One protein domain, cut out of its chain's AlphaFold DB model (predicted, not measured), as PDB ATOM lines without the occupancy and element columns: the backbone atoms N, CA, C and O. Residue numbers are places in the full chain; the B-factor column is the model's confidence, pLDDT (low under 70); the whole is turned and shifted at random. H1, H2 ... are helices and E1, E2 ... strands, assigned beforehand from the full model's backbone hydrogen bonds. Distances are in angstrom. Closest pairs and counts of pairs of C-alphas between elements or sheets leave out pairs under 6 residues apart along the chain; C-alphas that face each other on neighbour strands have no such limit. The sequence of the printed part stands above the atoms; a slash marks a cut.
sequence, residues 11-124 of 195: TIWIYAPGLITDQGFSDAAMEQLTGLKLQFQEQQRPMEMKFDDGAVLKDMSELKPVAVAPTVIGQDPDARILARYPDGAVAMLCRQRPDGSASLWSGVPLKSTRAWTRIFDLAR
ATOM      1  N   THR A  11      35.430 -15.709 -48.277       93.88
ATOM      2  CA  THR A  11      36.560 -14.801 -48.515       93.88
ATOM      3  C   THR A  11      36.909 -14.061 -47.235       93.88
ATOM      4  O   THR A  11      36.005 -13.553 -46.570       93.88
ATOM      5  N   ILE A  12      38.197 -13.966 -46.914       93.38
ATOM      6  CA  ILE A  12      38.691 -13.289 -45.712       93.38
ATOM      7  C   ILE A  12      39.473 -12.049 -46.134       93.38
ATOM      8  O   ILE A  12      40.387 -12.140 -46.953       93.38
ATOM      9  N   TRP A  13      39.129 -10.910 -45.544       95.12
ATOM     10  CA  TRP A  13      39.800  -9.635 -45.752       95.12
ATOM     11  C   TRP A  13      40.401  -9.131 -44.444       95.12
ATOM     12  O   TRP A  13      39.772  -9.224 -43.391       95.12
ATOM     13  N   ILE A  14      41.613  -8.587 -44.512       92.44
ATOM     14  CA  ILE A  14      42.346  -8.111 -43.336       92.44
ATOM     15  C   ILE A  14      42.644  -6.622 -43.515       92.44
ATOM     16  O   ILE A  14      43.152  -6.207 -44.554       92.44
ATOM     17  N   TYR A  15      42.344  -5.846 -42.475       91.38
ATOM     18  CA  TYR A  15      42.584  -4.415 -42.351       91.38
ATOM     19  C   TYR A  15      41.828  -3.556 -43.380       91.38
ATOM     20  O   TYR A  15      40.613  -3.429 -43.259       91.38
ATOM     21  N   ALA A  16      42.504  -2.971 -44.372       93.81
ATOM     22  CA  ALA A  16      41.950  -1.956 -45.278       93.81
ATOM     23  C   ALA A  16      41.927  -2.420 -46.757       93.81
ATOM     24  O   ALA A  16      42.586  -1.827 -47.617       93.81
ATOM     25  N   PRO A  17      41.216  -3.520 -47.076       94.88
ATOM     26  CA  PRO A  17      41.208  -4.129 -48.406       94.88
ATOM     27  C   PRO A  17      40.609  -3.184 -49.456       94.88
ATOM     28  O   PRO A  17      39.410  -2.931 -49.459       94.88
ATOM     29  N   GLY A  18      41.424  -2.720 -50.402       94.88
ATOM     30  CA  GLY A  18      40.951  -1.857 -51.492       94.88
ATOM     31  C   GLY A  18      40.716  -0.399 -51.094       94.88
ATOM     32  O   GLY A  18      40.082   0.320 -51.852       94.88
ATOM     33  N   LEU A  19      41.224   0.041 -49.936       96.19
ATOM     34  CA  LEU A  19      41.091   1.425 -49.470       96.19
ATOM     35  C   LEU A  19      41.762   2.440 -50.407       96.19
ATOM     36  O   LEU A  19      41.233   3.527 -50.604       96.19
ATOM     37  N   ILE A  20      42.941   2.116 -50.941       95.81
ATOM     38  CA  ILE A  20      43.759   3.049 -51.724       95.81
ATOM     39  C   ILE A  20      43.403   2.927 -53.206       95.81
ATOM     40  O   ILE A  20      43.450   1.838 -53.776       95.81
ATOM     41  N   THR A  21      43.091   4.065 -53.819       95.62
ATOM     42  CA  THR A  21      42.832   4.225 -55.253       95.62
ATOM     43  C   THR A  21      43.713   5.337 -55.824       95.62
ATOM     44  O   THR A  21      44.332   6.086 -55.067       95.62
ATOM     45  N   ASP A  22      43.703   5.515 -57.146       96.00
ATOM     46  CA  ASP A  22      44.399   6.631 -57.809       96.00
ATOM     47  C   ASP A  22      43.865   8.015 -57.383       96.00
ATOM     48  O   ASP A  22      44.530   9.024 -57.588       96.00
ATOM     49  N   GLN A  23      42.670   8.068 -56.780       94.62
ATOM     50  CA  GLN A  23      42.032   9.287 -56.267       94.62
ATOM     51  C   GLN A  23      42.163   9.434 -54.738       94.62
ATOM     52  O   GLN A  23      41.550  10.322 -54.150       94.62
ATOM     53  N   GLY A  24      42.941   8.567 -54.080       95.31
ATOM     54  CA  GLY A  24      43.117   8.550 -52.625       95.31
ATOM     55  C   GLY A  24      42.296   7.465 -51.921       95.31
ATOM     56  O   GLY A  24      42.000   6.414 -52.498       95.31
ATOM     57  N   PHE A  25      41.982   7.696 -50.642       96.25
ATOM     58  CA  PHE A  25      41.246   6.753 -49.794       96.25
ATOM     59  C   PHE A  25      39.758   6.689 -50.166       96.25
ATOM     60  O   PHE A  25      39.124   7.722 -50.371       96.25
ATOM     61  N   SER A  26      39.191   5.480 -50.253       97.31
ATOM     62  CA  SER A  26      37.816   5.265 -50.719       97.31
ATOM     63  C   SER A  26      37.105   4.109 -50.010       97.31
ATOM     64  O   SER A  26      37.401   2.933 -50.237       97.31
ATOM     65  N   ASP A  27      36.081   4.443 -49.222       97.88
ATOM     66  CA  ASP A  27      35.156   3.471 -48.620       97.88
ATOM     67  C   ASP A  27      34.372   2.697 -49.692       97.88
ATOM     68  O   ASP A  27      34.191   1.481 -49.599       97.88
ATOM     69  N   ALA A  28      33.981   3.381 -50.773       97.00
ATOM     70  CA  ALA A  28      33.266   2.775 -51.893       97.00
ATOM     71  C   ALA A  28      34.107   1.702 -52.606       97.00
ATOM     72  O   ALA A  28      33.576   0.670 -53.024       97.00
ATOM     73  N   ALA A  29      35.423   1.907 -52.719       96.62
ATOM     74  CA  ALA A  29      36.325   0.914 -53.295       96.62
ATOM     75  C   ALA A  29      36.441  -0.334 -52.402       96.62
ATOM     76  O   ALA A  29      36.390  -1.462 -52.912       96.62
ATOM     77  N   MET A  30      36.502  -0.155 -51.075       97.06
ATOM     78  CA  MET A  30      36.445  -1.273 -50.127       97.06
ATOM     79  C   MET A  30      35.129  -2.049 -50.259       97.06
ATOM     80  O   MET A  30      35.148  -3.282 -50.329       97.06
ATOM     81  N   GLU A  31      33.991  -1.360 -50.365       96.62
ATOM     82  CA  GLU A  31      32.686  -2.000 -50.556       96.62
ATOM     83  C   GLU A  31      32.613  -2.762 -51.886       96.62
ATOM     84  O   GLU A  31      32.205  -3.925 -51.918       96.62
ATOM     85  N   GLN A  32      33.085  -2.177 -52.987       94.75
ATOM     86  CA  GLN A  32      33.088  -2.830 -54.298       94.75
ATOM     87  C   GLN A  32      33.958  -4.103 -54.331       94.75
ATOM     88  O   GLN A  32      33.644  -5.077 -55.041       94.75
ATOM     89  N   LEU A  33      35.072  -4.104 -53.593       95.06
ATOM     90  CA  LEU A  33      35.986  -5.239 -53.498       95.06
ATOM     91  C   LEU A  33      35.432  -6.342 -52.587       95.06
ATOM     92  O   LEU A  33      35.379  -7.507 -52.994       95.06
ATOM     93  N   THR A  34      35.023  -5.973 -51.374       95.38
ATOM     94  CA  THR A  34      34.703  -6.910 -50.285       95.38
ATOM     95  C   THR A  34      33.222  -7.266 -50.190       95.38
ATOM     96  O   THR A  34      32.862  -8.299 -49.612       95.38
ATOM     97  N   GLY A  35      32.348  -6.441 -50.770       94.81
ATOM     98  CA  GLY A  35      30.899  -6.509 -50.597       94.81
ATOM     99  C   GLY A  35      30.447  -6.265 -49.156       94.81
ATOM    100  O   GLY A  35      29.392  -6.780 -48.782       94.81
ATOM    101  N   LEU A  36      31.274  -5.581 -48.359       97.00
ATOM    102  CA  LEU A  36      31.015  -5.173 -46.981       97.00
ATOM    103  C   LEU A  36      31.094  -3.649 -46.892       97.00
ATOM    104  O   LEU A  36      31.987  -3.045 -47.484       97.00
ATOM    105  N   LYS A  37      30.206  -3.034 -46.111       98.06
ATOM    106  CA  LYS A  37      30.307  -1.606 -45.784       98.06
ATOM    107  C   LYS A  37      31.357  -1.410 -44.696       98.06
ATOM    108  O   LYS A  37      31.142  -1.786 -43.541       98.06
ATOM    109  N   LEU A  38      32.497  -0.860 -45.094       98.25
ATOM    110  CA  LEU A  38      33.638  -0.547 -44.241       98.25
ATOM    111  C   LEU A  38      33.898   0.958 -44.316       98.25
ATOM    112  O   LEU A  38      33.735   1.540 -45.384       98.25
ATOM    113  N   GLN A  39      34.312   1.563 -43.206       97.88
ATOM    114  CA  GLN A  39      34.585   2.998 -43.132       97.88
ATOM    115  C   GLN A  39      36.011   3.259 -42.656       97.88
ATOM    116  O   GLN A  39      36.405   2.798 -41.583       97.88
ATOM    117  N   PHE A  40      36.753   4.041 -43.434       96.81
ATOM    118  CA  PHE A  40      38.026   4.628 -43.050       96.81
ATOM    119  C   PHE A  40      37.858   5.696 -41.966       96.81
ATOM    120  O   PHE A  40      36.969   6.544 -42.032       96.81
ATOM    121  N   GLN A  41      38.758   5.695 -40.987       95.31
ATOM    122  CA  GLN A  41      38.852   6.736 -39.975       95.31
ATOM    123  C   GLN A  41      40.317   7.081 -39.699       95.31
ATOM    124  O   GLN A  41      41.141   6.200 -39.463       95.31
ATOM    125  N   GLU A  42      40.636   8.372 -39.620       92.69
ATOM    126  CA  GLU A  42      41.965   8.846 -39.185       92.69
ATOM    127  C   GLU A  42      42.214   8.636 -37.681       92.69
ATOM    128  O   GLU A  42      43.290   8.914 -37.158       92.69
ATOM    129  N   GLN A  43      41.216   8.111 -36.970       91.06
ATOM    130  CA  GLN A  43      41.290   7.840 -35.549       91.06
ATOM    131  C   GLN A  43      42.269   6.704 -35.238       91.06
ATOM    132  O   GLN A  43      42.220   5.627 -35.841       91.06
ATOM    133  N   GLN A  44      43.102   6.933 -34.223       88.62
ATOM    134  CA  GLN A  44      43.945   5.901 -33.635       88.62
ATOM    135  C   GLN A  44      43.113   4.912 -32.821       88.62
ATOM    136  O   GLN A  44      42.317   5.317 -31.970       88.62
ATOM    137  N   ARG A  45      43.344   3.612 -33.022       90.06
ATOM    138  CA  ARG A  45      42.806   2.558 -32.146       90.06
ATOM    139  C   ARG A  45      43.870   1.529 -31.798       90.06
ATOM    140  O   ARG A  45      44.726   1.241 -32.637       90.06
ATOM    141  N   PRO A  46      43.799   0.924 -30.599       87.56
ATOM    142  CA  PRO A  46      44.548  -0.287 -30.301       87.56
ATOM    143  C   PRO A  46      44.266  -1.369 -31.349       87.56
ATOM    144  O   PRO A  46      43.106  -1.600 -31.700       87.56
ATOM    145  N   MET A  47      45.306  -2.071 -31.807       86.25
ATOM    146  CA  MET A  47      45.157  -3.289 -32.617       86.25
ATOM    147  C   MET A  47      44.722  -4.469 -31.745       86.25
ATOM    148  O   MET A  47      45.453  -5.430 -31.504       86.25
ATOM    149  N   GLU A  48      43.505  -4.345 -31.230       88.00
ATOM    150  CA  GLU A  48      42.844  -5.286 -30.346       88.00
ATOM    151  C   GLU A  48      41.375  -5.408 -30.747       88.00
ATOM    152  O   GLU A  48      40.729  -4.420 -31.097       88.00
ATOM    153  N   MET A  49      40.833  -6.620 -30.660       89.38
ATOM    154  CA  MET A  49      39.397  -6.841 -30.759       89.38
ATOM    155  C   MET A  49      38.903  -7.833 -29.712       89.38
ATOM    156  O   MET A  49      39.572  -8.817 -29.387       89.38
ATOM    157  N   LYS A  50      37.699  -7.579 -29.211       91.06
ATOM    158  CA  LYS A  50      36.989  -8.396 -28.235       91.06
ATOM    159  C   LYS A  50      35.796  -9.077 -28.893       91.06
ATOM    160  O   LYS A  50      34.980  -8.415 -29.533       91.06
ATOM    161  N   PHE A  51      35.709 -10.388 -28.720       88.12
ATOM    162  CA  PHE A  51      34.581 -11.216 -29.136       88.12
ATOM    163  C   PHE A  51      33.470 -11.187 -28.078       88.12
ATOM    164  O   PHE A  51      33.730 -10.922 -26.900       88.12
ATOM    165  N   ASP A  52      32.246 -11.530 -28.483       83.62
ATOM    166  CA  ASP A  52      31.083 -11.579 -27.581       83.62
ATOM    167  C   ASP A  52      31.265 -12.584 -26.428       83.62
ATOM    168  O   ASP A  52      30.768 -12.362 -25.327       83.62
ATOM    169  N   ASP A  53      32.042 -13.653 -26.645       80.31
ATOM    170  CA  ASP A  53      32.391 -14.655 -25.623       80.31
ATOM    171  C   ASP A  53      33.441 -14.166 -24.603       80.31
ATOM    172  O   ASP A  53      33.953 -14.942 -23.795       80.31
ATOM    173  N   GLY A  54      33.793 -12.879 -24.649       80.31
ATOM    174  CA  GLY A  54      34.758 -12.242 -23.760       80.31
ATOM    175  C   GLY A  54      36.216 -12.462 -24.156       80.31
ATOM    176  O   GLY A  54      37.097 -11.829 -23.572       80.31
ATOM    177  N   ALA A  55      36.501 -13.301 -25.153       79.50
ATOM    178  CA  ALA A  55      37.866 -13.488 -25.608       79.50
ATOM    179  C   ALA A  55      38.402 -12.247 -26.315       79.50
ATOM    180  O   ALA A  55      37.688 -11.547 -27.030       79.50
ATOM    181  N   VAL A  56      39.706 -12.042 -26.181       81.12
ATOM    182  CA  VAL A  56      40.406 -10.901 -26.759       81.12
ATOM    183  C   VAL A  56      41.480 -11.403 -27.712       81.12
ATOM    184  O   VAL A  56      42.209 -12.347 -27.399       81.12
ATOM    185  N   LEU A  57      41.573 -10.772 -28.876       76.75
ATOM    186  CA  LEU A  57      42.693 -10.909 -29.792       76.75
ATOM    187  C   LEU A  57      43.463  -9.597 -29.813       76.75
ATOM    188  O   LEU A  57      42.888  -8.554 -30.108       76.75
ATOM    189  N   LYS A  58      44.759  -9.676 -29.525       72.38
ATOM    190  CA  LYS A  58      45.698  -8.556 -29.591       72.38
ATOM    191  C   LYS A  58      46.708  -8.831 -30.696       72.38
ATOM    192  O   LYS A  58      47.071  -9.993 -30.902       72.38
ATOM    193  N   ASP A  59      47.159  -7.794 -31.394       64.75
ATOM    194  CA  ASP A  59      48.376  -7.922 -32.191       64.75
ATOM    195  C   ASP A  59      49.558  -8.255 -31.263       64.75
ATOM    196  O   ASP A  59      49.621  -7.802 -30.119       64.75
ATOM    197  N   MET A  60      50.450  -9.106 -31.763       52.59
ATOM    198  CA  MET A  60      51.608  -9.704 -31.105       52.59
ATOM    199  C   MET A  60      52.566  -8.661 -30.531       52.59
ATOM    200  O   MET A  60      53.632  -8.393 -31.084       52.59
ATOM    201  N   SER A  61      52.255  -8.155 -29.351       47.72
ATOM    202  CA  SER A  61      53.307  -7.897 -28.395       47.72
ATOM    203  C   SER A  61      52.793  -8.154 -26.984       47.72
ATOM    204  O   SER A  61      51.749  -7.661 -26.560       47.72
ATOM    205  N   GLU A  62      53.589  -8.875 -26.206       47.31
ATOM    206  CA  GLU A  62      53.556  -8.788 -24.744       47.31
ATOM    207  C   GLU A  62      53.973  -7.372 -24.254       47.31
ATOM    208  O   GLU A  62      54.087  -7.124 -23.059       47.31
ATOM    209  N   LEU A  63      54.166  -6.412 -25.173       47.09
ATOM    210  CA  LEU A  63      54.687  -5.062 -24.984       47.09
ATOM    211  C   LEU A  63      53.665  -4.006 -25.441       47.09
ATOM    212  O   LEU A  63      53.929  -3.226 -26.343       47.09
ATOM    213  N   LYS A  64      52.523  -3.944 -24.748       56.28
ATOM    214  CA  LYS A  64      51.447  -2.939 -24.894       56.28
ATOM    215  C   LYS A  64      50.756  -2.894 -26.283       56.28
ATOM    216  O   LYS A  64      51.398  -2.962 -27.326       56.28
ATOM    217  N   PRO A  65      49.421  -2.717 -26.333       60.53
ATOM    218  CA  PRO A  65      48.725  -2.489 -27.596       60.53
ATOM    219  C   PRO A  65      49.263  -1.224 -28.273       60.53
ATOM    220  O   PRO A  65      49.157  -0.129 -27.716       60.53
ATOM    221  N   VAL A  66      49.832  -1.362 -29.469       68.69
ATOM    222  CA  VAL A  66      50.195  -0.207 -30.292       68.69
ATOM    223  C   VAL A  66      48.904   0.342 -30.888       68.69
ATOM    224  O   VAL A  66      48.173  -0.371 -31.583       68.69
ATOM    225  N   ALA A  67      48.593   1.598 -30.571       78.62
ATOM    226  CA  ALA A  67      47.537   2.321 -31.255       78.62
ATOM    227  C   ALA A  67      48.046   2.717 -32.644       78.62
ATOM    228  O   ALA A  67      49.122   3.301 -32.763       78.62
ATOM    229  N   VAL A  68      47.294   2.379 -33.688       80.06
ATOM    230  CA  VAL A  68      47.655   2.700 -35.076       80.06
ATOM    231  C   VAL A  68      46.594   3.597 -35.691       80.06
ATOM    232  O   VAL A  68      45.416   3.485 -35.350       80.06
ATOM    233  N   ALA A  69      47.028   4.479 -36.586       82.56
ATOM    234  CA  ALA A  69      46.175   5.218 -37.505       82.56
ATOM    235  C   ALA A  69      46.740   5.079 -38.930       82.56
ATOM    236  O   ALA A  69      47.962   4.993 -39.086       82.56
ATOM    237  N   PRO A  70      45.883   5.080 -39.964       86.69
ATOM    238  CA  PRO A  70      44.417   5.115 -39.882       86.69
ATOM    239  C   PRO A  70      43.818   3.794 -39.363       86.69
ATOM    240  O   PRO A  70      44.532   2.828 -39.122       86.69
ATOM    241  N   THR A  71      42.503   3.749 -39.154       92.56
ATOM    242  CA  THR A  71      41.764   2.523 -38.821       92.56
ATOM    243  C   THR A  71      40.565   2.350 -39.742       92.56
ATOM    244  O   THR A  71      40.134   3.287 -40.413       92.56
ATOM    245  N   VAL A  72      40.037   1.129 -39.803       96.31
ATOM    246  CA  VAL A  72      38.827   0.805 -40.564       96.31
ATOM    247  C   VAL A  72      37.827   0.175 -39.612       96.31
ATOM    248  O   VAL A  72      38.198  -0.689 -38.820       96.31
ATOM    249  N   ILE A  73      36.570   0.600 -39.684       97.62
ATOM    250  CA  ILE A  73      35.482   0.046 -38.874       97.62
ATOM    251  C   ILE A  73      34.408  -0.586 -39.761       97.62
ATOM    252  O   ILE A  73      34.196  -0.173 -40.902       97.62
ATOM    253  N   GLY A  74      33.708  -1.584 -39.230       97.88
ATOM    254  CA  GLY A  74      32.573  -2.208 -39.907       97.88
ATOM    255  C   GLY A  74      31.270  -1.419 -39.736       97.88
ATOM    256  O   GLY A  74      30.944  -0.995 -38.629       97.88
ATOM    257  N   GLN A  75      30.497  -1.265 -40.815       97.75
ATOM    258  CA  GLN A  75      29.196  -0.574 -40.826       97.75
ATOM    259  C   GLN A  75      28.131  -1.293 -41.671       97.75
ATOM    260  O   GLN A  75      27.141  -0.690 -42.081       97.75
ATOM    261  N   ASP A  76      28.322  -2.578 -41.970       97.62
ATOM    262  CA  ASP A  76      27.374  -3.339 -42.788       97.62
ATOM    263  C   ASP A  76      26.191  -3.840 -41.936       97.62
ATOM    264  O   ASP A  76      26.396  -4.721 -41.098       97.62
ATOM    265  N   PRO A  77      24.964  -3.312 -42.129       96.62
ATOM    266  CA  PRO A  77      23.794  -3.724 -41.351       96.62
ATOM    267  C   PRO A  77      23.339  -5.153 -41.677       96.62
ATOM    268  O   PRO A  77      22.658  -5.772 -40.864       96.62
ATOM    269  N   ASP A  78      23.735  -5.690 -42.834       96.00
ATOM    270  CA  ASP A  78      23.405  -7.055 -43.247       96.00
ATOM    271  C   ASP A  78      24.463  -8.066 -42.775       96.00
ATOM    272  O   ASP A  78      24.351  -9.268 -43.043       96.00
ATOM    273  N   ALA A  79      25.535  -7.599 -42.131       96.69
ATOM    274  CA  ALA A  79      26.600  -8.449 -41.635       96.69
ATOM    275  C   ALA A  79      26.429  -8.733 -40.142       96.69
ATOM    276  O   ALA A  79      26.104  -7.868 -39.330       96.69
ATOM    277  N   ARG A  80      26.748  -9.964 -39.753       95.06
ATOM    278  CA  ARG A  80      26.888 -10.325 -38.348       95.06
ATOM    279  C   ARG A  80      28.152  -9.682 -37.784       95.06
ATOM    280  O   ARG A  80      29.239  -9.872 -38.332       95.06
ATOM    281  N   ILE A  81      28.019  -9.008 -36.646       95.75
ATOM    282  CA  ILE A  81      29.148  -8.529 -35.845       95.75
ATOM    283  C   ILE A  81      29.758  -9.711 -35.092       95.75
ATOM    284  O   ILE A  81      29.039 -10.511 -34.495       95.75
ATOM    285  N   LEU A  82      31.082  -9.843 -35.170       92.56
ATOM    286  CA  LEU A  82      31.830 -10.926 -34.522       92.56
ATOM    287  C   LEU A  82      32.749 -10.425 -33.409       92.56
ATOM    288  O   LEU A  82      33.004 -11.153 -32.451       92.56
ATOM    289  N   ALA A  83      33.271  -9.207 -33.552       93.31
ATOM    290  CA  ALA A  83      34.147  -8.596 -32.569       93.31
ATOM    291  C   ALA A  83      34.124  -7.067 -32.672       93.31
ATOM    292  O   ALA A  83      33.798  -6.490 -33.718       93.31
ATOM    293  N   ARG A  84      34.510  -6.414 -31.578       95.69
ATOM    294  CA  ARG A  84      34.583  -4.955 -31.446       95.69
ATOM    295  C   ARG A  84      35.952  -4.511 -30.961       95.69
ATOM    296  O   ARG A  84      36.603  -5.228 -30.207       95.69
ATOM    297  N   TYR A  85      36.359  -3.320 -31.367       94.00
ATOM    298  CA  TYR A  85      37.464  -2.595 -30.758       94.00
ATOM    299  C   TYR A  85      37.127  -2.242 -29.296       94.00
ATOM    300  O   TYR A  85      35.949  -2.261 -28.917       94.00
ATOM    301  N   PRO A  86      38.125  -1.892 -28.460       91.56
ATOM    302  CA  PRO A  86      37.891  -1.505 -27.066       91.56
ATOM    303  C   PRO A  86      36.935  -0.316 -26.877       91.56
ATOM    304  O   PRO A  86      36.265  -0.233 -25.852       91.56
ATOM    305  N   ASP A  87      36.845   0.579 -27.865       92.31
ATOM    306  CA  ASP A  87      35.937   1.736 -27.881       92.31
ATOM    307  C   ASP A  87      34.502   1.387 -28.333       92.31
ATOM    308  O   ASP A  87      33.641   2.261 -28.399       92.31
ATOM    309  N   GLY A  88      34.230   0.118 -28.651       94.31
ATOM    310  CA  GLY A  88      32.923  -0.376 -29.091       94.31
ATOM    311  C   GLY A  88      32.698  -0.356 -30.606       94.31
ATOM    312  O   GLY A  88      31.723  -0.965 -31.076       94.31
ATOM    313  N   ALA A  89      33.596   0.263 -31.384       96.62
ATOM    314  CA  ALA A  89      33.523   0.239 -32.841       96.62
ATOM    315  C   ALA A  89      33.661  -1.198 -33.376       96.62
ATOM    316  O   ALA A  89      34.305  -2.053 -32.770       96.62
ATOM    317  N   VAL A  90      33.034  -1.503 -34.512       97.25
ATOM    318  CA  VAL A  90      33.034  -2.867 -35.060       97.25
ATOM    319  C   VAL A  90      34.396  -3.189 -35.673       97.25
ATOM    320  O   VAL A  90      34.813  -2.532 -36.624       97.25
ATOM    321  N   ALA A  91      35.049  -4.232 -35.156       95.31
ATOM    322  CA  ALA A  91      36.375  -4.682 -35.588       95.31
ATOM    323  C   ALA A  91      36.330  -5.941 -36.458       95.31
ATOM    324  O   ALA A  91      37.331  -6.295 -37.075       95.31
ATOM    325  N   MET A  92      35.202  -6.653 -36.491       94.75
ATOM    326  CA  MET A  92      35.074  -7.866 -37.290       94.75
ATOM    327  C   MET A  92      33.623  -8.103 -37.706       94.75
ATOM    328  O   MET A  92      32.710  -8.046 -36.876       94.75
ATOM    329  N   LEU A  93      33.429  -8.408 -38.989       95.81
ATOM    330  CA  LEU A  93      32.130  -8.666 -39.607       95.81
ATOM    331  C   LEU A  93      32.151  -9.968 -40.404       95.81
ATOM    332  O   LEU A  93      33.173 -10.339 -40.981       95.81
ATOM    333  N   CYS A  94      30.997 -10.625 -40.497       94.94
ATOM    334  CA  CYS A  94      30.763 -11.710 -41.440       94.94
ATOM    335  C   CYS A  94      29.391 -11.563 -42.100       94.94
ATOM    336  O   CYS A  94      28.358 -11.608 -41.431       94.94
ATOM    337  N   ARG A  95      29.383 -11.426 -43.427       95.19
ATOM    338  CA  ARG A  95      28.168 -11.419 -44.243       95.19
ATOM    339  C   ARG A  95      28.038 -12.741 -44.982       95.19
ATOM    340  O   ARG A  95      28.753 -12.975 -45.960       95.19
ATOM    341  N   GLN A  96      27.128 -13.589 -44.513       93.69
ATOM    342  CA  GLN A  96      26.717 -14.801 -45.220       93.69
ATOM    343  C   GLN A  96      25.694 -14.463 -46.302       93.69
ATOM    344  O   GLN A  96      24.957 -13.483 -46.193       93.69
ATOM    345  N   ARG A  97      25.661 -15.266 -47.363       91.62
ATOM    346  CA  ARG A  97      24.756 -15.081 -48.499       91.62
ATOM    347  C   ARG A  97      23.961 -16.359 -48.786       91.62
ATOM    348  O   ARG A  97      24.423 -17.446 -48.437       91.62
ATOM    349  N   PRO A  98      22.798 -16.257 -49.460       92.44
ATOM    350  CA  PRO A  98      21.956 -17.418 -49.769       92.44
ATOM    351  C   PRO A  98      22.644 -18.513 -50.600       92.44
ATOM    352  O   PRO A  98      22.283 -19.677 -50.498       92.44
ATOM    353  N   ASP A  99      23.659 -18.161 -51.395       91.69
ATOM    354  CA  ASP A  99      24.464 -19.098 -52.197       91.69
ATOM    355  C   ASP A  99      25.544 -19.841 -51.379       91.69
ATOM    356  O   ASP A  99      26.452 -20.452 -51.947       91.69
ATOM    357  N   GLY A 100      25.500 -19.735 -50.048       90.00
ATOM    358  CA  GLY A 100      26.478 -20.311 -49.127       90.00
ATOM    359  C   GLY A 100      27.827 -19.590 -49.101       90.00
ATOM    360  O   GLY A 100      28.694 -19.976 -48.322       90.00
ATOM    361  N   SER A 101      28.035 -18.558 -49.927       92.31
ATOM    362  CA  SER A 101      29.254 -17.748 -49.865       92.31
ATOM    363  C   SER A 101      29.234 -16.811 -48.659       92.31
ATOM    364  O   SER A 101      28.174 -16.390 -48.186       92.31
ATOM    365  N   ALA A 102      30.416 -16.431 -48.179       93.19
ATOM    366  CA  ALA A 102      30.550 -15.468 -47.093       93.19
ATOM    367  C   ALA A 102      31.688 -14.480 -47.350       93.19
ATOM    368  O   ALA A 102      32.698 -14.819 -47.965       93.19
ATOM    369  N   SER A 103      31.524 -13.245 -46.875       95.06
ATOM    370  CA  SER A 103      32.610 -12.264 -46.793       95.06
ATOM    371  C   SER A 103      32.882 -11.957 -45.329       95.06
ATOM    372  O   SER A 103      31.994 -11.471 -44.628       95.06
ATOM    373  N   LEU A 104      34.086 -12.281 -44.871       94.81
ATOM    374  CA  LEU A 104      34.557 -12.035 -43.518       94.81
ATOM    375  C   LEU A 104      35.627 -10.950 -43.561       94.81
ATOM    376  O   LEU A 104      36.537 -11.003 -44.385       94.81
ATOM    377  N   TRP A 105      35.532  -9.984 -42.660       96.00
ATOM    378  CA  TRP A 105      36.520  -8.923 -42.513       96.00
ATOM    379  C   TRP A 105      37.013  -8.848 -41.072       96.00
ATOM    380  O   TRP A 105      36.214  -8.981 -40.145       96.00
ATOM    381  N   SER A 106      38.316  -8.619 -40.909       94.00
ATOM    382  CA  SER A 106      38.980  -8.331 -39.638       94.00
ATOM    383  C   SER A 106      39.734  -7.012 -39.744       94.00
ATOM    384  O   SER A 106      40.644  -6.889 -40.561       94.00
ATOM    385  N   GLY A 107      39.407  -6.050 -38.890       93.25
ATOM    386  CA  GLY A 107      40.080  -4.757 -38.787       93.25
ATOM    387  C   GLY A 107      41.414  -4.803 -38.039       93.25
ATOM    388  O   GLY A 107      42.109  -3.792 -37.964       93.25
ATOM    389  N   VAL A 108      41.795  -5.967 -37.504       88.88
ATOM    390  CA  VAL A 108      43.109  -6.214 -36.894       88.88
ATOM    391  C   VAL A 108      43.820  -7.390 -37.583       88.88
ATOM    392  O   VAL A 108      43.147  -8.299 -38.092       88.88
ATOM    393  N   PRO A 109      45.165  -7.420 -37.611       86.12
ATOM    394  CA  PRO A 109      45.922  -8.560 -38.124       86.12
ATOM    395  C   PRO A 109      45.617  -9.870 -37.383       86.12
ATOM    396  O   PRO A 109      45.530  -9.916 -36.157       86.12
ATOM    397  N   LEU A 110      45.513 -10.972 -38.131       83.88
ATOM    398  CA  LEU A 110      45.216 -12.303 -37.596       83.88
ATOM    399  C   LEU A 110      46.510 -13.099 -37.393       83.88
ATOM    400  O   LEU A 110      46.962 -13.804 -38.295       83.88
ATOM    401  N   LYS A 111      47.125 -12.978 -36.213       76.38
ATOM    402  CA  LYS A 111      48.407 -13.649 -35.908       76.38
ATOM    403  C   LYS A 111      48.306 -14.836 -34.948       76.38
ATOM    404  O   LYS A 111      49.274 -15.572 -34.814       76.38
ATOM    405  N   SER A 112      47.165 -15.050 -34.287       75.38
ATOM    406  CA  SER A 112      47.017 -16.149 -33.324       75.38
ATOM    407  C   SER A 112      46.303 -17.362 -33.923       75.38
ATOM    408  O   SER A 112      45.315 -17.219 -34.647       75.38
ATOM    409  N   THR A 113      46.757 -18.567 -33.563       77.38
ATOM    410  CA  THR A 113      46.098 -19.837 -33.925       77.38
ATOM    411  C   THR A 113      44.627 -19.817 -33.525       77.38
ATOM    412  O   THR A 113      43.764 -20.150 -34.326       77.38
ATOM    413  N   ARG A 114      44.312 -19.314 -32.323       75.81
ATOM    414  CA  ARG A 114      42.933 -19.193 -31.827       75.81
ATOM    415  C   ARG A 114      42.040 -18.342 -32.740       75.81
ATOM    416  O   ARG A 114      40.863 -18.664 -32.899       75.81
ATOM    417  N   ALA A 115      42.575 -17.276 -33.338       77.44
ATOM    418  CA  ALA A 115      41.848 -16.460 -34.313       77.44
ATOM    419  C   ALA A 115      41.495 -17.261 -35.561       77.44
ATOM    420  O   ALA A 115      40.344 -17.271 -35.995       77.44
ATOM    421  N   TRP A 116      42.497 -17.950 -36.109       84.12
ATOM    422  CA  TRP A 116      42.351 -18.763 -37.304       84.12
ATOM    423  C   TRP A 116      41.396 -19.927 -37.076       84.12
ATOM    424  O   TRP A 116      40.514 -20.133 -37.900       84.12
ATOM    425  N   THR A 117      41.473 -20.604 -35.927       81.81
ATOM    426  CA  THR A 117      40.523 -21.652 -35.531       81.81
ATOM    427  C   THR A 117      39.086 -21.141 -35.589       81.81
ATOM    428  O   THR A 117      38.255 -21.747 -36.258       81.81
ATOM    429  N   ARG A 118      38.804 -19.976 -34.989       79.69
ATOM    430  CA  ARG A 118      37.463 -19.370 -35.024       79.69
ATOM    431  C   ARG A 118      37.010 -19.008 -36.433       79.69
ATOM    432  O   ARG A 118      35.852 -19.218 -36.780       79.69
ATOM    433  N   ILE A 119      37.904 -18.449 -37.243       83.19
ATOM    434  CA  ILE A 119      37.596 -18.091 -38.632       83.19
ATOM    435  C   ILE A 119      37.303 -19.341 -39.459       83.19
ATOM    436  O   ILE A 119      36.345 -19.344 -40.226       83.19
ATOM    437  N   PHE A 120      38.078 -20.409 -39.282       87.50
ATOM    438  CA  PHE A 120      37.854 -21.686 -39.950       87.50
ATOM    439  C   PHE A 120      36.561 -22.364 -39.492       87.50
ATOM    440  O   PHE A 120      35.848 -22.894 -40.341       87.50
ATOM    441  N   ASP A 121      36.199 -22.264 -38.211       84.94
ATOM    442  CA  ASP A 121      34.906 -22.737 -37.703       84.94
ATOM    443  C   ASP A 121      33.742 -21.965 -38.350       84.94
ATOM    444  O   ASP A 121      32.789 -22.562 -38.854       84.94
ATOM    445  N   LEU A 122      33.839 -20.632 -38.415       80.12
ATOM    446  CA  LEU A 122      32.841 -19.777 -39.075       80.12
ATOM    447  C   LEU A 122      32.732 -20.056 -40.579       80.12
ATOM    448  O   LEU A 122      31.629 -20.043 -41.127       80.12
ATOM    449  N   ALA A 123      33.865 -20.318 -41.230       84.25
ATOM    450  CA  ALA A 123      33.956 -20.679 -42.640       84.25
ATOM    451  C   ALA A 123      33.607 -22.154 -42.912       84.25
ATOM    452  O   ALA A 123      33.613 -22.568 -44.070       84.25
ATOM    453  N   ARG A 124      33.298 -22.939 -41.867       84.50
ATOM    454  CA  ARG A 124      32.966 -24.371 -41.936       84.50
ATOM    455  C   ARG A 124      34.036 -25.200 -42.657       84.50
ATOM    456  O   ARG A 124      33.722 -26.133 -43.393       84.50
TER     457      ARG A 124
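AT A GLANCE: This is residues 11 to 124 of the 195 residues of an uncharacterized protein of bioreactor metagenome (UniProt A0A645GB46). A six-stranded sheet curls like part of a barrel, open between its edge strands E1 and E4, and a small two-stranded ribbon, E2 and E5, packs on it through E5 and E7. Helix H2 lies across the domain from that ribbon, near E4 and E8, while the short helix H1 sits beside E2 and only grazes the large sheet; two long links of 12 residues each have no named element, residues 15 to 26, whose C-alphas lie 6 to 23 A from the mean of all C-alphas, and residues 59 to 70, of which 67 to 68 pair with residues 45 to 46. The printed part has 114 residues with two named helices and eight named strands, in the order E1 H1 E2 E3 E4 E5 E6 E7 E8 H2, and the named elements hold 54 residues, under half. The large sheet runs E1 E8 E7 E6 E3 E4 and is mixed, the ribbon is antiparallel, and the class is mixed, helices and strands. The whole is compact, with a radius of gyration of the C-alphas of 13.7 A, and rounded, spanning 36 by 35 by 21 A.

IN THESE COORDINATES: Begin in the large sheet at C-alpha 11, (36.560, -14.801, -48.515), where E1 starts; it covers residues 11 to 14. Beside it find E8, residues 102 to 106, 13.3 A long, and then E7, residues 90 to 96, the longest strand at 16.9 A. Find C-alpha 90 at (33.034, -2.867, -35.060), where E7 begins. Next come E6, residues 80 to 84, 11.6 A long, E3, residues 48 to 51, 10.2 A long, and E4, residues 56 to 58. The two-stranded sheet holds E2, residues 38 to 41, 9.9 A long, and E5, residues 71 to 74, 10.4 A long. H1 is residues 27 to 34, 10.5 A long, and H2 is residues 113 to 122, 14.2 A long, ending at C-alpha 122, (32.841, -19.777, -39.075).

HOW THE PARTS SIT: Start at the edge strand E1, which is parallel to E8 at 13 degrees, with N 13 and O 104 at 2.8 A. E8 and E7 form a hairpin, antiparallel at 171 degrees, with N 103 and O 95 at 2.9 A. E7 and E6 form another, at 162 degrees, with N 80 and O 94 at 2.8 A; E6 E7 E8 is a meander, each strand the antiparallel neighbour of the one before. E6 and E3 are antiparallel at 133 degrees, with N 50 and O 84 at 2.8 A. Look at E3 for staggered pairing: residues 50 to 51 pair with E6 and residues 48 to 50 with E4. E3 and E4 are a hairpin at 161 degrees, with N 57 and O 49 at 2.8 A. The sheet is twisted. In the small sheet E2 and E5 are antiparallel at 148 degrees, with N 41 and O 71 at 2.8 A. The closest C-alphas of E5 and E7 are those of Gly 74 and Val 90, 4.9 A apart. H1 comes closest to E2 at the C-alphas of Asp 27 and Gln 39, 5.5 A apart, and only grazes the large sheet, with residues 33 to 34. H2 is on the large sheet at a height over the sheet of 8.6 A, only just over none of its strands, with 2 of its C-alphas falling on E8 and 2 on E7. In H1 and H2 every O i to N i+4 pair is within hydrogen-bond range. H1 and H2 are apart.

THE WHOLE: The two C-alphas farthest apart, those of Leu 63 and Asp 99, are 43.0 A from each other. The printed part has no cut. The links E1 to H1 and E4 to E5 are long, with 12 residues each. Look for short antiparallel pairings of residues 20 to 21 with 24 to 25, and of 45 to 46 with 67 to 68. The mean pLDDT of the printed part is 88.4, and residues 59 to 66 are under 70.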